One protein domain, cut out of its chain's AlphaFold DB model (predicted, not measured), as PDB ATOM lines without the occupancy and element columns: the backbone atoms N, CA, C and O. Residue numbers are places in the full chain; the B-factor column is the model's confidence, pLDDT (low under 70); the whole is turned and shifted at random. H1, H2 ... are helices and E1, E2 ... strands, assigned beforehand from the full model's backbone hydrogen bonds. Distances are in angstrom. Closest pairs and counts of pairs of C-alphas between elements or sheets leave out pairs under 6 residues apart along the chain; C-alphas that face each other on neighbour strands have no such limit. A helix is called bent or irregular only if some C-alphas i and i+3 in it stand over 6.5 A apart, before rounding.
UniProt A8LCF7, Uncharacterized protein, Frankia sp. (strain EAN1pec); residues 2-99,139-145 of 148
ATOM      1  N   GLU A   2      21.959 -44.544  25.488       94.31
ATOM      2  CA  GLU A   2      22.149 -43.586  26.610       94.31
ATOM      3  C   GLU A   2      22.379 -42.145  26.132       94.31
ATOM      4  O   GLU A   2      21.787 -41.202  26.647       94.31
ATOM      5  N   ARG A   3      23.143 -41.980  25.047       97.50
ATOM      6  CA  ARG A   3      23.330 -40.680  24.392       97.50
ATOM      7  C   ARG A   3      22.015 -40.041  23.921       97.50
ATOM      8  O   ARG A   3      21.849 -38.837  24.061       97.50
ATOM      9  N   ILE A   4      21.084 -40.835  23.386       98.06
ATOM     10  CA  ILE A   4      19.767 -40.350  22.938       98.06
ATOM     11  C   ILE A   4      18.934 -39.937  24.155       98.06
ATOM     12  O   ILE A   4      18.361 -38.855  24.161       98.06
ATOM     13  N   ALA A   5      18.926 -40.749  25.216       98.12
ATOM     14  CA  ALA A   5      18.223 -40.424  26.458       98.12
ATOM     15  C   ALA A   5      18.769 -39.141  27.112       98.12
ATOM     16  O   ALA A   5      17.997 -38.335  27.623       98.12
ATOM     17  N   GLY A   6      20.088 -38.922  27.066       98.38
ATOM     18  CA  GLY A   6      20.717 -37.668  27.488       98.38
ATOM     19  C   GLY A   6      20.189 -36.459  26.712       98.38
ATOM     20  O   GLY A   6      19.746 -35.496  27.329       98.38
ATOM     21  N   ILE A   7      20.140 -36.550  25.378       98.31
ATOM     22  CA  ILE A   7      19.601 -35.488  24.512       98.31
ATOM     23  C   ILE A   7      18.115 -35.228  24.802       98.31
ATOM     24  O   ILE A   7      17.693 -34.078  24.871       98.31
ATOM     25  N   ILE A   8      17.310 -36.277  25.005       98.56
ATOM     26  CA  ILE A   8      15.884 -36.120  25.331       98.56
ATOM     27  C   ILE A   8      15.708 -35.403  26.677       98.56
ATOM     28  O   ILE A   8      14.876 -34.503  26.771       98.56
ATOM     29  N   ARG A   9      16.509 -35.742  27.698       98.50
ATOM     30  CA  ARG A   9      16.486 -35.050  28.999       98.50
ATOM     31  C   ARG A   9      16.893 -33.583  28.887       98.50
ATOM     32  O   ARG A   9      16.307 -32.748  29.567       98.50
ATOM     33  N   GLU A  10      17.884 -33.284  28.052       98.44
ATOM     34  CA  GLU A  10      18.378 -31.924  27.830       98.44
ATOM     35  C   GLU A  10      17.349 -31.062  27.087       98.44
ATOM     36  O   GLU A  10      16.987 -29.984  27.552       98.44
ATOM     37  N   LEU A  11      16.846 -31.549  25.951       98.38
ATOM     38  CA  LEU A  11      15.960 -30.781  25.074       98.38
ATOM     39  C   LEU A  11      14.499 -30.787  25.530       98.38
ATOM     40  O   LEU A  11      13.739 -29.909  25.126       98.38
ATOM     41  N   ARG A  12      14.093 -31.785  26.326       98.25
ATOM     42  CA  ARG A  12      12.705 -32.030  26.750       98.25
ATOM     43  C   ARG A  12      11.684 -31.842  25.611       98.25
ATOM     44  O   ARG A  12      10.787 -31.001  25.718       98.25
ATOM     45  N   PRO A  13      11.812 -32.591  24.503       98.31
ATOM     46  CA  PRO A  13      10.971 -32.386  23.332       98.31
ATOM     47  C   PRO A  13       9.503 -32.723  23.624       98.31
ATOM     48  O   PRO A  13       9.204 -33.722  24.274       98.31
ATOM     49  N   ALA A  14       8.583 -31.929  23.071       98.38
ATOM     50  CA  ALA A  14       7.157 -32.263  23.063       98.38
ATOM     51  C   ALA A  14       6.834 -33.397  22.069       98.38
ATOM     52  O   ALA A  14       5.876 -34.145  22.264       98.38
ATOM     53  N   VAL A  15       7.631 -33.530  21.004       98.44
ATOM     54  CA  VAL A  15       7.481 -34.565  19.974       98.44
ATOM     55  C   VAL A  15       8.856 -35.091  19.574       98.44
ATOM     56  O   VAL A  15       9.769 -34.308  19.311       98.44
ATOM     57  N   VAL A  16       8.986 -36.411  19.490       98.50
ATOM     58  CA  VAL A  16      10.116 -37.113  18.876       98.50
ATOM     59  C   VAL A  16       9.601 -37.858  17.649       98.50
ATOM     60  O   VAL A  16       8.538 -38.470  17.692       98.50
ATOM     61  N   VAL A  17      10.352 -37.797  16.552       98.31
ATOM     62  CA  VAL A  17      10.042 -38.487  15.294       98.31
ATOM     63  C   VAL A  17      11.178 -39.454  14.979       98.31
ATOM     64  O   VAL A  17      12.346 -39.087  15.099       98.31
ATOM     65  N   THR A  18      10.844 -40.684  14.597       97.75
ATOM     66  CA  THR A  18      11.811 -41.727  14.215       97.75
ATOM     67  C   THR A  18      11.171 -42.729  13.245       97.75
ATOM     68  O   THR A  18      10.032 -42.545  12.819       97.75
ATOM     69  N   PHE A  19      11.890 -43.783  12.865       95.62
ATOM     70  CA  PHE A  19      11.339 -44.914  12.112       95.62
ATOM     71  C   PHE A  19      10.495 -45.833  13.004       95.62
ATOM     72  O   PHE A  19      10.771 -45.953  14.200       95.62
ATOM     73  N   GLY A  20       9.512 -46.524  12.420       92.94
ATOM     74  CA  GLY A  20       8.871 -47.677  13.057       92.94
ATOM     75  C   GLY A  20       9.816 -48.879  13.172       92.94
ATOM     76  O   GLY A  20      10.950 -48.842  12.680       92.94
ATOM     77  N   SER A  21       9.363 -49.941  13.842       91.38
ATOM     78  CA  SER A  21      10.114 -51.201  14.000       91.38
ATOM     79  C   SER A  21      10.446 -51.860  12.657       91.38
ATOM     80  O   SER A  21      11.450 -52.561  12.540       91.38
ATOM     81  N   ASP A  22       9.643 -51.575  11.635       88.44
ATOM     82  CA  ASP A  22       9.821 -51.964  10.243       88.44
ATOM     83  C   ASP A  22      11.018 -51.265   9.570       88.44
ATOM     84  O   ASP A  22      11.619 -51.816   8.647       88.44
ATOM     85  N   GLY A  23      11.434 -50.092  10.061       90.62
ATOM     86  CA  GLY A  23      12.554 -49.321   9.513       90.62
ATOM     87  C   GLY A  23      12.242 -48.577   8.207       90.62
ATOM     88  O   GLY A  23      13.170 -48.128   7.534       90.62
ATOM     89  N   PHE A  24      10.966 -48.446   7.837       90.75
ATOM     90  CA  PHE A  24      10.400 -47.858   6.615       90.75
ATOM     91  C   PHE A  24      10.783 -48.560   5.304       90.75
ATOM     92  O   PHE A  24       9.933 -48.874   4.481       90.75
ATOM     93  N   THR A  25      12.063 -48.853   5.104       88.06
ATOM     94  CA  THR A  25      12.574 -49.623   3.959       88.06
ATOM     95  C   THR A  25      13.101 -50.999   4.361       88.06
ATOM     96  O   THR A  25      13.774 -51.664   3.578       88.06
ATOM     97  N   GLY A  26      12.898 -51.412   5.617       87.19
ATOM     98  CA  GLY A  26      13.508 -52.630   6.157       87.19
ATOM     99  C   GLY A  26      14.997 -52.500   6.500       87.19
ATOM    100  O   GLY A  26      15.587 -53.464   6.988       87.19
ATOM    101  N   HIS A  27      15.621 -51.335   6.274       89.50
ATOM    102  CA  HIS A  27      17.065 -51.170   6.463       89.50
ATOM    103  C   HIS A  27      17.471 -51.424   7.929       89.50
ATOM    104  O   HIS A  27      16.883 -50.825   8.839       89.50
ATOM    105  N   PRO A  28      18.492 -52.263   8.201       92.06
ATOM    106  CA  PRO A  28      18.861 -52.655   9.563       92.06
ATOM    107  C   PRO A  28      19.208 -51.456  10.449       92.06
ATOM    108  O   PRO A  28      18.803 -51.413  11.611       92.06
ATOM    109  N   ASP A  29      19.868 -50.440   9.890       95.25
ATOM    110  CA  ASP A  29      20.183 -49.219  10.637       95.25
ATOM    111  C   ASP A  29      18.927 -48.438  11.041       95.25
ATOM    112  O   ASP A  29      18.867 -47.907  12.148       95.25
ATOM    113  N   HIS A  30      17.893 -48.397  10.193       94.81
ATOM    114  CA  HIS A  30      16.638 -47.724  10.534       94.81
ATOM    115  C   HIS A  30      15.917 -48.455  11.669       94.81
ATOM    116  O   HIS A  30      15.452 -47.814  12.613       94.81
ATOM    117  N   ARG A  31      15.896 -49.794  11.632       92.88
ATOM    118  CA  ARG A  31      15.334 -50.630  12.705       92.88
ATOM    119  C   ARG A  31      16.107 -50.463  14.017       92.88
ATOM    120  O   ARG A  31      15.504 -50.322  15.080       92.88
ATOM    121  N   ALA A  32      17.438 -50.397  13.953       95.44
ATOM    122  CA  ALA A  32      18.281 -50.143  15.121       95.44
ATOM    123  C   ALA A  32      18.026 -48.749  15.723       95.44
ATOM    124  O   ALA A  32      17.843 -48.620  16.937       95.44
ATOM    125  N   VAL A  33      17.950 -47.709  14.884       96.88
ATOM    126  CA  VAL A  33      17.619 -46.340  15.310       96.88
ATOM    127  C   VAL A  33      16.219 -46.272  15.914       96.88
ATOM    128  O   VAL A  33      16.058 -45.620  16.950       96.88
ATOM    129  N   SER A  34      15.235 -46.965  15.332       95.75
ATOM    130  CA  SER A  34      13.894 -47.106  15.908       95.75
ATOM    131  C   SER A  34      13.972 -47.669  17.328       95.75
ATOM    132  O   SER A  34      13.627 -46.976  18.286       95.75
ATOM    133  N   ALA A  35      14.562 -48.858  17.496       95.81
ATOM    134  CA  ALA A  35      14.657 -49.529  18.791       95.81
ATOM    135  C   ALA A  35      15.376 -48.678  19.855       95.81
ATOM    136  O   ALA A  35      14.913 -48.557  20.998       95.81
ATOM    137  N   TRP A  36      16.501 -48.047  19.497       98.06
ATOM    138  CA  TRP A  36      17.244 -47.191  20.423       98.06
ATOM    139  C   TRP A  36      16.475 -45.929  20.806       98.06
ATOM    140  O   TRP A  36      16.543 -45.523  21.968       98.06
ATOM    141  N   THR A  37      15.782 -45.306  19.852       98.19
ATOM    142  CA  THR A  37      15.034 -44.065  20.085       98.19
ATOM    143  C   THR A  37      13.790 -44.335  20.913       98.19
ATOM    144  O   THR A  37      13.573 -43.630  21.893       98.19
ATOM    145  N   THR A  38      13.038 -45.394  20.612       97.31
ATOM    146  CA  THR A  38      11.853 -45.797  21.380       97.31
ATOM    147  C   THR A  38      12.212 -46.139  22.822       97.31
ATOM    148  O   THR A  38      11.592 -45.634  23.757       97.31
ATOM    149  N   THR A  39      13.286 -46.909  23.028       97.56
ATOM    150  CA  THR A  39      13.751 -47.241  24.384       97.56
ATOM    151  C   THR A  39      14.231 -45.999  25.140       97.56
ATOM    152  O   THR A  39      13.979 -45.862  26.337       97.56
ATOM    153  N   ALA A  40      14.934 -45.080  24.470       98.31
ATOM    154  CA  ALA A  40      15.378 -43.833  25.086       98.31
ATOM    155  C   ALA A  40      14.200 -42.911  25.432       98.31
ATOM    156  O   ALA A  40      14.174 -42.355  26.526       98.31
ATOM    157  N   PHE A  41      13.216 -42.791  24.538       98.19
ATOM    158  CA  PHE A  41      11.998 -42.015  24.748       98.19
ATOM    159  C   PHE A  41      11.246 -42.501  25.988       98.19
ATOM    160  O   PHE A  41      11.009 -41.707  26.893       98.19
ATOM    161  N   ALA A  42      10.997 -43.809  26.099       96.88
ATOM    162  CA  ALA A  42      10.305 -44.397  27.249       96.88
ATOM    163  C   ALA A  42      10.991 -44.116  28.601       96.88
ATOM    164  O   ALA A  42      10.338 -44.112  29.639       96.88
ATOM    165  N   ARG A  43      12.312 -43.887  28.606       97.19
ATOM    166  CA  ARG A  43      13.094 -43.648  29.831       97.19
ATOM    167  C   ARG A  43      13.274 -42.178  30.189       97.19
ATOM    168  O   ARG A  43      13.589 -41.881  31.337       97.19
ATOM    169  N   ALA A  44      13.197 -41.285  29.207       98.19
ATOM    170  CA  ALA A  44      13.711 -39.924  29.339       98.19
ATOM    171  C   ALA A  44      12.741 -38.833  28.891       98.19
ATOM    172  O   ALA A  44      12.981 -37.665  29.205       98.19
ATOM    173  N   ALA A  45      11.705 -39.170  28.121       97.88
ATOM    174  CA  ALA A  45      10.780 -38.179  27.600       97.88
ATOM    175  C   ALA A  45       9.967 -37.536  28.734       97.88
ATOM    176  O   ALA A  45       9.609 -38.221  29.693       97.88
ATOM    177  N   PRO A  46       9.678 -36.227  28.644       97.50
ATOM    178  CA  PRO A  46       8.805 -35.579  29.609       97.50
ATOM    179  C   PRO A  46       7.368 -36.098  29.475       97.50
ATOM    180  O   PRO A  46       6.937 -36.509  28.393       97.50
ATOM    181  N   ASP A  47       6.609 -36.013  30.565       96.19
ATOM    182  CA  ASP A  47       5.191 -36.371  30.569       96.19
ATOM    183  C   ASP A  47       4.425 -35.621  29.471       96.19
ATOM    184  O   ASP A  47       4.608 -34.420  29.249       96.19
ATOM    185  N   GLY A  48       3.556 -36.347  28.766       95.62
ATOM    186  CA  GLY A  48       2.761 -35.805  27.663       95.62
ATOM    187  C   GLY A  48       3.502 -35.668  26.330       95.62
ATOM    188  O   GLY A  48       2.862 -35.326  25.334       95.62
ATOM    189  N   ALA A  49       4.805 -35.969  26.260       98.00
ATOM    190  CA  ALA A  49       5.506 -36.035  24.982       98.00
ATOM    191  C   ALA A  49       4.915 -37.119  24.064       98.00
ATOM    192  O   ALA A  49       4.361 -38.131  24.511       98.00
ATOM    193  N   ARG A  50       5.064 -36.922  22.754       98.00
ATOM    194  CA  ARG A  50       4.641 -37.885  21.729       98.00
ATOM    195  C   ARG A  50       5.843 -38.479  21.008       98.00
ATOM    196  O   ARG A  50       6.778 -37.755  20.676       98.00
ATOM    197  N   LEU A  51       5.778 -39.777  20.725       98.38
ATOM    198  CA  LEU A  51       6.686 -40.449  19.804       98.38
ATOM    199  C   LEU A  51       5.899 -40.827  18.551       98.38
ATOM    200  O   LEU A  51       4.882 -41.515  18.640       98.38
ATOM    201  N   LEU A  52       6.372 -40.354  17.403       98.31
ATOM    202  CA  LEU A  52       5.756 -40.589  16.106       98.31
ATOM    203  C   LEU A  52       6.687 -41.419  15.222       98.31
ATOM    204  O   LEU A  52       7.884 -41.125  15.124       98.31
ATOM    205  N   TYR A  53       6.130 -42.426  14.554       97.31
ATOM    206  CA  TYR A  53       6.846 -43.224  13.564       97.31
ATOM    207  C   TYR A  53       6.515 -42.753  12.155       97.31
ATOM    208  O   TYR A  53       5.344 -42.549  11.835       97.31
ATOM    209  N   ALA A  54       7.544 -42.575  11.325       96.12
ATOM    210  CA  ALA A  54       7.383 -42.298   9.902       96.12
ATOM    211  C   ALA A  54       6.584 -43.424   9.233       96.12
ATOM    212  O   ALA A  54       6.868 -44.601   9.449       96.12
ATOM    213  N   ALA A  55       5.594 -43.043   8.435       94.06
ATOM    214  CA  ALA A  55       4.683 -43.946   7.751       94.06
ATOM    215  C   ALA A  55       4.341 -43.392   6.363       94.06
ATOM    216  O   ALA A  55       4.589 -42.224   6.066       94.06
ATOM    217  N   ALA A  56       3.755 -44.229   5.519       91.88
ATOM    218  CA  ALA A  56       3.114 -43.818   4.279       91.88
ATOM    219  C   ALA A  56       1.647 -44.246   4.318       91.88
ATOM    220  O   ALA A  56       1.294 -45.222   4.978       91.88
ATOM    221  N   SER A  57       0.770 -43.535   3.619       91.12
ATOM    222  CA  SER A  57      -0.596 -44.012   3.434       91.12
ATOM    223  C   SER A  57      -0.724 -44.910   2.203       91.12
ATOM    224  O   SER A  57       0.062 -44.805   1.259       91.12
ATOM    225  N   THR A  58      -1.742 -45.772   2.176       91.25
ATOM    226  CA  THR A  58      -2.037 -46.629   1.014       91.25
ATOM    227  C   THR A  58      -2.215 -45.827  -0.280       91.25
ATOM    228  O   THR A  58      -1.645 -46.190  -1.305       91.25
ATOM    229  N   ASP A  59      -2.903 -44.684  -0.236       92.19
ATOM    230  CA  ASP A  59      -3.090 -43.785  -1.386       92.19
ATOM    231  C   ASP A  59      -1.807 -43.037  -1.794       92.19
ATOM    232  O   ASP A  59      -1.664 -42.623  -2.945       92.19
ATOM    233  N   HIS A  60      -0.859 -42.824  -0.875       90.50
ATOM    234  CA  HIS A  60       0.474 -42.336  -1.231       90.50
ATOM    235  C   HIS A  60       1.256 -43.417  -1.967       90.50
ATOM    236  O   HIS A  60       1.734 -43.173  -3.073       90.50
ATOM    237  N   ARG A  61       1.291 -44.629  -1.403       89.06
ATOM    238  CA  ARG A  61       1.967 -45.782  -2.000       89.06
ATOM    239  C   ARG A  61       1.453 -46.082  -3.407       89.06
ATOM    240  O   ARG A  61       2.246 -46.379  -4.291       89.06
ATOM    241  N   GLU A  62       0.148 -45.975  -3.640       90.12
ATOM    242  CA  GLU A  62      -0.439 -46.136  -4.976       90.12
ATOM    243  C   GLU A  62       0.058 -45.089  -5.978       90.12
ATOM    244  O   GLU A  62       0.349 -45.435  -7.121       90.12
ATOM    245  N   ARG A  63       0.186 -43.824  -5.555       90.50
ATOM    246  CA  ARG A  63       0.635 -42.717  -6.415       90.50
ATOM    247  C   ARG A  63       2.132 -42.714  -6.696       90.50
ATOM    248  O   ARG A  63       2.532 -42.103  -7.681       90.50
ATOM    249  N   THR A  64       2.943 -43.307  -5.823       90.12
ATOM    250  CA  THR A  64       4.411 -43.305  -5.946       90.12
ATOM    251  C   THR A  64       4.984 -44.651  -6.356       90.12
ATOM    252  O   THR A  64       6.195 -44.750  -6.527       90.12
ATOM    253  N   ARG A  65       4.148 -45.684  -6.536       88.56
ATOM    254  CA  ARG A  65       4.605 -47.048  -6.830       88.56
ATOM    255  C   ARG A  65       5.569 -47.108  -8.011       88.56
ATOM    256  O   ARG A  65       6.612 -47.741  -7.909       88.56
ATOM    257  N   ASP A  66       5.235 -46.421  -9.094       92.00
ATOM    258  CA  ASP A  66       6.041 -46.347 -10.312       92.00
ATOM    259  C   ASP A  66       7.399 -45.658 -10.088       92.00
ATOM    260  O   ASP A  66       8.396 -46.024 -10.707       92.00
ATOM    261  N   VAL A  67       7.452 -44.657  -9.206       91.88
ATOM    262  CA  VAL A  67       8.695 -44.000  -8.785       91.88
ATOM    263  C   VAL A  67       9.533 -44.935  -7.920       91.88
ATOM    264  O   VAL A  67      10.729 -45.075  -8.167       91.88
ATOM    265  N   ASP A  68       8.918 -45.583  -6.934       88.38
ATOM    266  CA  ASP A  68       9.608 -46.491  -6.017       88.38
ATOM    267  C   ASP A  68      10.219 -47.676  -6.788       88.38
ATOM    268  O   ASP A  68      11.384 -48.013  -6.580       88.38
ATOM    269  N   GLU A  69       9.476 -48.249  -7.742       88.69
ATOM    270  CA  GLU A  69       9.951 -49.300  -8.652       88.69
ATOM    271  C   GLU A  69      11.097 -48.813  -9.546       88.69
ATOM    272  O   GLU A  69      12.129 -49.479  -9.644       88.69
ATOM    273  N   LEU A  70      10.957 -47.628 -10.154       90.06
ATOM    274  CA  LEU A  70      11.997 -47.026 -10.996       90.06
ATOM    275  C   LEU A  70      13.309 -46.802 -10.229       90.06
ATOM    276  O   LEU A  70      14.390 -46.926 -10.805       90.06
ATOM    277  N   LEU A  71      13.217 -46.448  -8.947       88.38
ATOM    278  CA  LEU A  71      14.367 -46.160  -8.091       88.38
ATOM    279  C   LEU A  71      14.854 -47.375  -7.286       88.38
ATOM    280  O   LEU A  71      15.858 -47.261  -6.583       88.38
ATOM    281  N   GLY A  72      14.179 -48.525  -7.379       86.69
ATOM    282  CA  GLY A  72      14.520 -49.730  -6.619       86.69
ATOM    283  C   GLY A  72      14.343 -49.574  -5.104       86.69
ATOM    284  O   GLY A  72      15.081 -50.186  -4.332       86.69
ATOM    285  N   ILE A  73      13.402 -48.736  -4.664       82.06
ATOM    286  CA  ILE A  73      13.133 -48.481  -3.246       82.06
ATOM    287  C   ILE A  73      12.090 -49.484  -2.757       82.06
ATOM    288  O   ILE A  73      10.906 -49.386  -3.073       82.06
ATOM    289  N   ALA A  74      12.529 -50.437  -1.940       72.19
ATOM    290  CA  ALA A  74      11.627 -51.337  -1.236       72.19
ATOM    291  C   ALA A  74      10.985 -50.596  -0.051       72.19
ATOM    292  O   ALA A  74      11.608 -50.447   0.998       72.19
ATOM    293  N   VAL A  75       9.745 -50.126  -0.210       63.06
ATOM    294  CA  VAL A  75       8.902 -49.589   0.887       63.06
ATOM    295  C   VAL A  75       8.047 -50.711   1.488       63.06
ATOM    296  O   VAL A  75       6.887 -50.530   1.845       63.06
ATOM    297  N   ASP A  76       8.636 -51.897   1.578       60.69
ATOM    298  CA  ASP A  76       8.021 -53.086   2.146       60.69
ATOM    299  C   ASP A  76       8.864 -53.464   3.369       60.69
ATOM    300  O   ASP A  76       9.581 -54.458   3.398       60.69
ATOM    301  N   GLY A  77       8.845 -52.604   4.395       50.62
ATOM    302  CA  GLY A  77       9.490 -52.879   5.686       50.62
ATOM    303  C   GLY A  77       8.864 -54.055   6.453       50.62
ATOM    304  O   GLY A  77       9.355 -54.404   7.531       50.62
ATOM    305  N   ALA A  78       7.807 -54.650   5.898       46.47
ATOM    306  CA  ALA A  78       7.055 -55.753   6.459       46.47
ATOM    307  C   ALA A  78       7.722 -57.102   6.161       46.47
ATOM    308  O   ALA A  78       8.224 -57.364   5.067       46.47
ATOM    309  N   ASP A  79       7.669 -57.979   7.155       48.44
ATOM    310  CA  ASP A  79       7.493 -59.401   6.892       48.44
ATOM    311  C   ASP A  79       6.319 -59.550   5.895       48.44
ATOM    312  O   ASP A  79       5.277 -58.935   6.137       48.44
ATOM    313  N   PRO A  80       6.449 -60.271   4.766       41.19
ATOM    314  CA  PRO A  80       5.352 -60.467   3.811       41.19
ATOM    315  C   PRO A  80       4.053 -61.013   4.440       41.19
ATOM    316  O   PRO A  80       3.000 -60.893   3.815       41.19
ATOM    317  N   ASP A  81       4.113 -61.530   5.674       44.56
ATOM    318  CA  ASP A  81       2.975 -62.014   6.463       44.56
ATOM    319  C   ASP A  81       2.543 -61.084   7.636       44.56
ATOM    320  O   ASP A  81       1.669 -61.458   8.421       44.56
ATOM    321  N   GLY A  82       3.129 -59.885   7.804       48.03
ATOM    322  CA  GLY A  82       2.973 -59.045   9.010       48.03
ATOM    323  C   GLY A  82       2.179 -57.734   8.850       48.03
ATOM    324  O   GLY A  82       2.413 -56.956   7.929       48.03
ATOM    325  N   ASP A  83       1.314 -57.434   9.829       55.59
ATOM    326  CA  ASP A  83       0.487 -56.207   9.964       55.59
ATOM    327  C   ASP A  83       1.293 -54.936  10.365       55.59
ATOM    328  O   ASP A  83       0.752 -53.850  10.567       55.59
ATOM    329  N   ASP A  84       2.624 -55.044  10.459       65.00
ATOM    330  CA  ASP A  84       3.518 -54.028  11.045       65.00
ATOM    331  C   ASP A  84       4.283 -53.177  10.010       65.00
ATOM    332  O   ASP A  84       5.278 -52.527  10.327       65.00
ATOM    333  N   GLY A  85       3.832 -53.143   8.755       79.19
ATOM    334  CA  GLY A  85       4.473 -52.356   7.697       79.19
ATOM    335  C   GLY A  85       4.361 -50.825   7.868       79.19
ATOM    336  O   GLY A  85       3.466 -50.313   8.558       79.19
ATOM    337  N   PRO A  86       5.216 -50.048   7.173       88.00
ATOM    338  CA  PRO A  86       5.170 -48.582   7.203       88.00
ATOM    339  C   PRO A  86       3.941 -48.004   6.496       88.00
ATOM    340  O   PRO A  86       3.607 -46.840   6.716       88.00
ATOM    341  N   VAL A  87       3.279 -48.788   5.638       90.38
ATOM    342  CA  VAL A  87       2.115 -48.360   4.859       90.38
ATOM    343  C   VAL A  87       0.828 -48.658   5.630       90.38
ATOM    344  O   VAL A  87       0.576 -49.804   5.982       90.38
ATOM    345  N   VAL A  88      -0.006 -47.642   5.864       90.31
ATOM    346  CA  VAL A  88      -1.284 -47.765   6.593       90.31
ATOM    347  C   VAL A  88      -2.449 -47.097   5.868       90.31
ATOM    348  O   VAL A  88      -2.238 -46.233   5.015       90.31
ATOM    349  N   PRO A  89      -3.706 -47.426   6.206       91.81
ATOM    350  CA  PRO A  89      -4.845 -46.640   5.751       91.81
ATOM    351  C   PRO A  89      -4.715 -45.167   6.187       91.81
ATOM    352  O   PRO A  89      -4.266 -44.904   7.305       91.81
ATOM    353  N   PRO A  90      -5.172 -44.186   5.382       92.75
ATOM    354  CA  PRO A  90      -5.087 -42.765   5.735       92.75
ATOM    355  C   PRO A  90      -5.681 -42.413   7.105       92.75
ATOM    356  O   PRO A  90      -5.175 -41.523   7.778       92.75
ATOM    357  N   GLY A  91      -6.736 -43.120   7.527       91.69
ATOM    358  CA  GLY A  91      -7.389 -42.912   8.822       91.69
ATOM    359  C   GLY A  91      -6.564 -43.344  10.039       91.69
ATOM    360  O   GLY A  91      -6.893 -42.943  11.148       91.69
ATOM    361  N   ALA A  92      -5.498 -44.127   9.845       92.38
ATOM    362  CA  ALA A  92      -4.574 -44.522  10.908       92.38
ATOM    363  C   ALA A  92      -3.417 -43.522  11.095       92.38
ATOM    364  O   ALA A  92      -2.635 -43.642  12.036       92.38
ATOM    365  N   LEU A  93      -3.274 -42.535  10.202       95.25
ATOM    366  CA  LEU A  93      -2.239 -41.516  10.327       95.25
ATOM    367  C   LEU A  93      -2.597 -40.517  11.429       95.25
ATOM    368  O   LEU A  93      -3.628 -39.849  11.383       95.25
ATOM    369  N   ALA A  94      -1.685 -40.349  12.381       96.88
ATOM    370  CA  ALA A  94      -1.786 -39.323  13.411       96.88
ATOM    371  C   ALA A  94      -1.418 -37.932  12.870       96.88
ATOM    372  O   ALA A  94      -1.897 -36.915  13.374       96.88
ATOM    373  N   VAL A  95      -0.536 -37.881  11.867       97.81
ATOM    374  CA  VAL A  95      -0.110 -36.659  11.179       97.81
ATOM    375  C   VAL A  95       0.055 -36.965   9.696       97.81
ATOM    376  O   VAL A  95       0.700 -37.944   9.333       97.81
ATOM    377  N   ARG A  96      -0.488 -36.098   8.839       96.75
ATOM    378  CA  ARG A  96      -0.271 -36.125   7.390       96.75
ATOM    379  C   ARG A  96      -0.099 -34.703   6.879       96.75
ATOM    380  O   ARG A  96      -0.982 -33.867   7.064       96.75
ATOM    381  N   LEU A  97       1.033 -34.428   6.248       96.75
ATOM    382  CA  LEU A  97       1.388 -33.123   5.706       96.75
ATOM    383  C   LEU A  97       1.658 -33.265   4.213       96.75
ATOM    384  O   LEU A  97       2.476 -34.081   3.809       96.75
ATOM    385  N   ASN A  98       1.007 -32.434   3.405       95.94
ATOM    386  CA  ASN A  98       1.368 -32.245   2.003       95.94
ATOM    387  C   ASN A  98       2.088 -30.904   1.882       95.94
ATOM    388  O   ASN A  98       1.469 -29.842   1.972       95.94
ATOM    389  N   LEU A  99       3.410 -30.954   1.748       97.38
ATOM    390  CA  LEU A  99       4.238 -29.764   1.638       97.38
ATOM    391  C   LEU A  99       3.996 -29.080   0.291       97.38
ATOM    392  O   LEU A  99       3.993 -29.716  -0.758       97.38
ATOM    393  N   PHE A 139       2.898 -39.745   9.519       97.62
ATOM    394  CA  PHE A 139       3.318 -40.355  10.771       97.62
ATOM    395  C   PHE A 139       2.150 -41.000  11.516       97.62
ATOM    396  O   PHE A 139       1.031 -40.480  11.519       97.62
ATOM    397  N   VAL A 140       2.442 -42.092  12.216       96.19
ATOM    398  CA  VAL A 140       1.547 -42.772  13.167       96.19
ATOM    399  C   VAL A 140       2.031 -42.533  14.600       96.19
ATOM    400  O   VAL A 140       3.221 -42.282  14.811       96.19
ATOM    401  N   ASP A 141       1.143 -42.594  15.595       95.81
ATOM    402  CA  ASP A 141       1.582 -42.587  16.997       95.81
ATOM    403  C   ASP A 141       2.178 -43.955  17.341       95.81
ATOM    404  O   ASP A 141       1.619 -44.990  16.981       95.81
ATOM    405  N   HIS A 142       3.313 -43.983  18.045       91.50
ATOM    406  CA  HIS A 142       3.984 -45.249  18.355       91.50
ATOM    407  C   HIS A 142       3.100 -46.230  19.145       91.50
ATOM    408  O   HIS A 142       3.314 -47.433  19.057       91.50
ATOM    409  N   ARG A 143       2.108 -45.733  19.901       85.00
ATOM    410  CA  ARG A 143       1.223 -46.545  20.758       85.00
ATOM    411  C   ARG A 143       0.260 -47.385  19.938       85.00
ATOM    412  O   ARG A 143      -0.072 -48.483  20.356       85.00
ATOM    413  N   ASP A 144      -0.121 -46.888  18.767       80.88
ATOM    414  CA  ASP A 144      -1.047 -47.566  17.860       80.88
ATOM    415  C   ASP A 144      -0.341 -48.679  17.059       80.88
ATOM    416  O   ASP A 144      -0.967 -49.367  16.261       80.88
ATOM    417  N   ARG A 145       0.977 -48.846  17.263       69.81
ATOM    418  CA  ARG A 145       1.844 -49.841  16.613       69.81
ATOM    419  C   ARG A 145       2.487 -50.827  17.591       69.81
ATOM    420  O   ARG A 145       3.297 -51.651  17.183       69.81
TER     421      ARG A 145
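AT A GLANCE: This is residues 2 to 99 and 139 to 145 of the 148 residues of an uncharacterized protein of Frankia sp. (strain EAN1pec) (UniProt A8LCF7). A small sheet of three strands, E1, E2 and E4, has one long helix, H3, running over one face, with H1 crossing H3 near one end of the domain. At the other end E2 bends and leads into H4, whose residues 66 to 71 stick out, and a long loop then folds back toward E2 before E3. The printed part has 105 residues, with five named helices and four named strands in the order H1 E1 H2 H3 E2 H4 E3 E4 H5; the sheet, in order E1 E2 E4, is mixed. The class is mixed, helices and strands; the whole is compact, with a radius of gyration of the C-alphas of 14.6 A, yet elongated in outline, spanning 43 by 27 by 26 A.

HOW THE PARTS SIT: H1, residues 2 to 11, touches H3, residues 28 to 44, at a steep tilt of 55 degrees, the same way; their closest C-alphas, of Ala 5 and Ala 40, are 4.6 A apart. E1, residues 15 to 19, and E2, residues 50 to 57, are parallel neighbours, with N 16 and O 50 at 2.8 A. H3 is on the sheet at a height of 8.6 A, over E1 and, only just, with 3 C-alphas, over E2; it runs along the strands, at 13 degrees to E1 on the local plane. This makes two layers, a helix on one face of a sheet. H2, residues 23 to 26, touches residues 29 to 34 of H3 alone, the closest C-alphas being those of Gly 23 and Arg 31, 4.4 A apart. E1, H2 H3 and E2 form a strand-helix-strand unit, parallel strands joined through helices, with a right-handed crossover. E2 bends by 58 degrees at residue 54, and its residues 56 to 57 pair, parallel, with residues 87 to 88. H4, residues 58 to 71, is not on the sheet and touches no helix. E3, residues 95 to 98, pairs with no named strand but is near E2. E4, residues 139 to 141, is antiparallel to E2, with N 53 and O 140 at 2.9 A. H5, residues 142 to 145, is on the same face as H3, over none of the strands. Every O i to N i+4 pair is within hydrogen-bond range in H1 and H3, and 8 of 10 are in H4; H2 and H5 are too short for such a pair.

IN THESE COORDINATES: H1 begins at C-alpha 2, (22.149, -43.586, 26.610), and is 14.3 A long. H3 measures 24.1 A, E2 20.0 A and E1 13.6 A. H4 measures 18.8 A, ends at C-alpha 71, (14.367, -46.160, -8.091), and is irregular, with C-alphas 63 and 66 7.6 A apart. H5 ends at C-alpha 145, (1.844, -49.841, 16.613).

THE WHOLE: The two C-alphas farthest apart, of Asp 47 and Leu 70, are 43.4 A apart. Residues 100 to 138 are not printed, and C-alphas 99 and 139 are 14.0 A apart across the cut. The link from H4 to E3 is long, with 23 residues. Confidence is low, under 70, at residues 75 to 84 and residue 145.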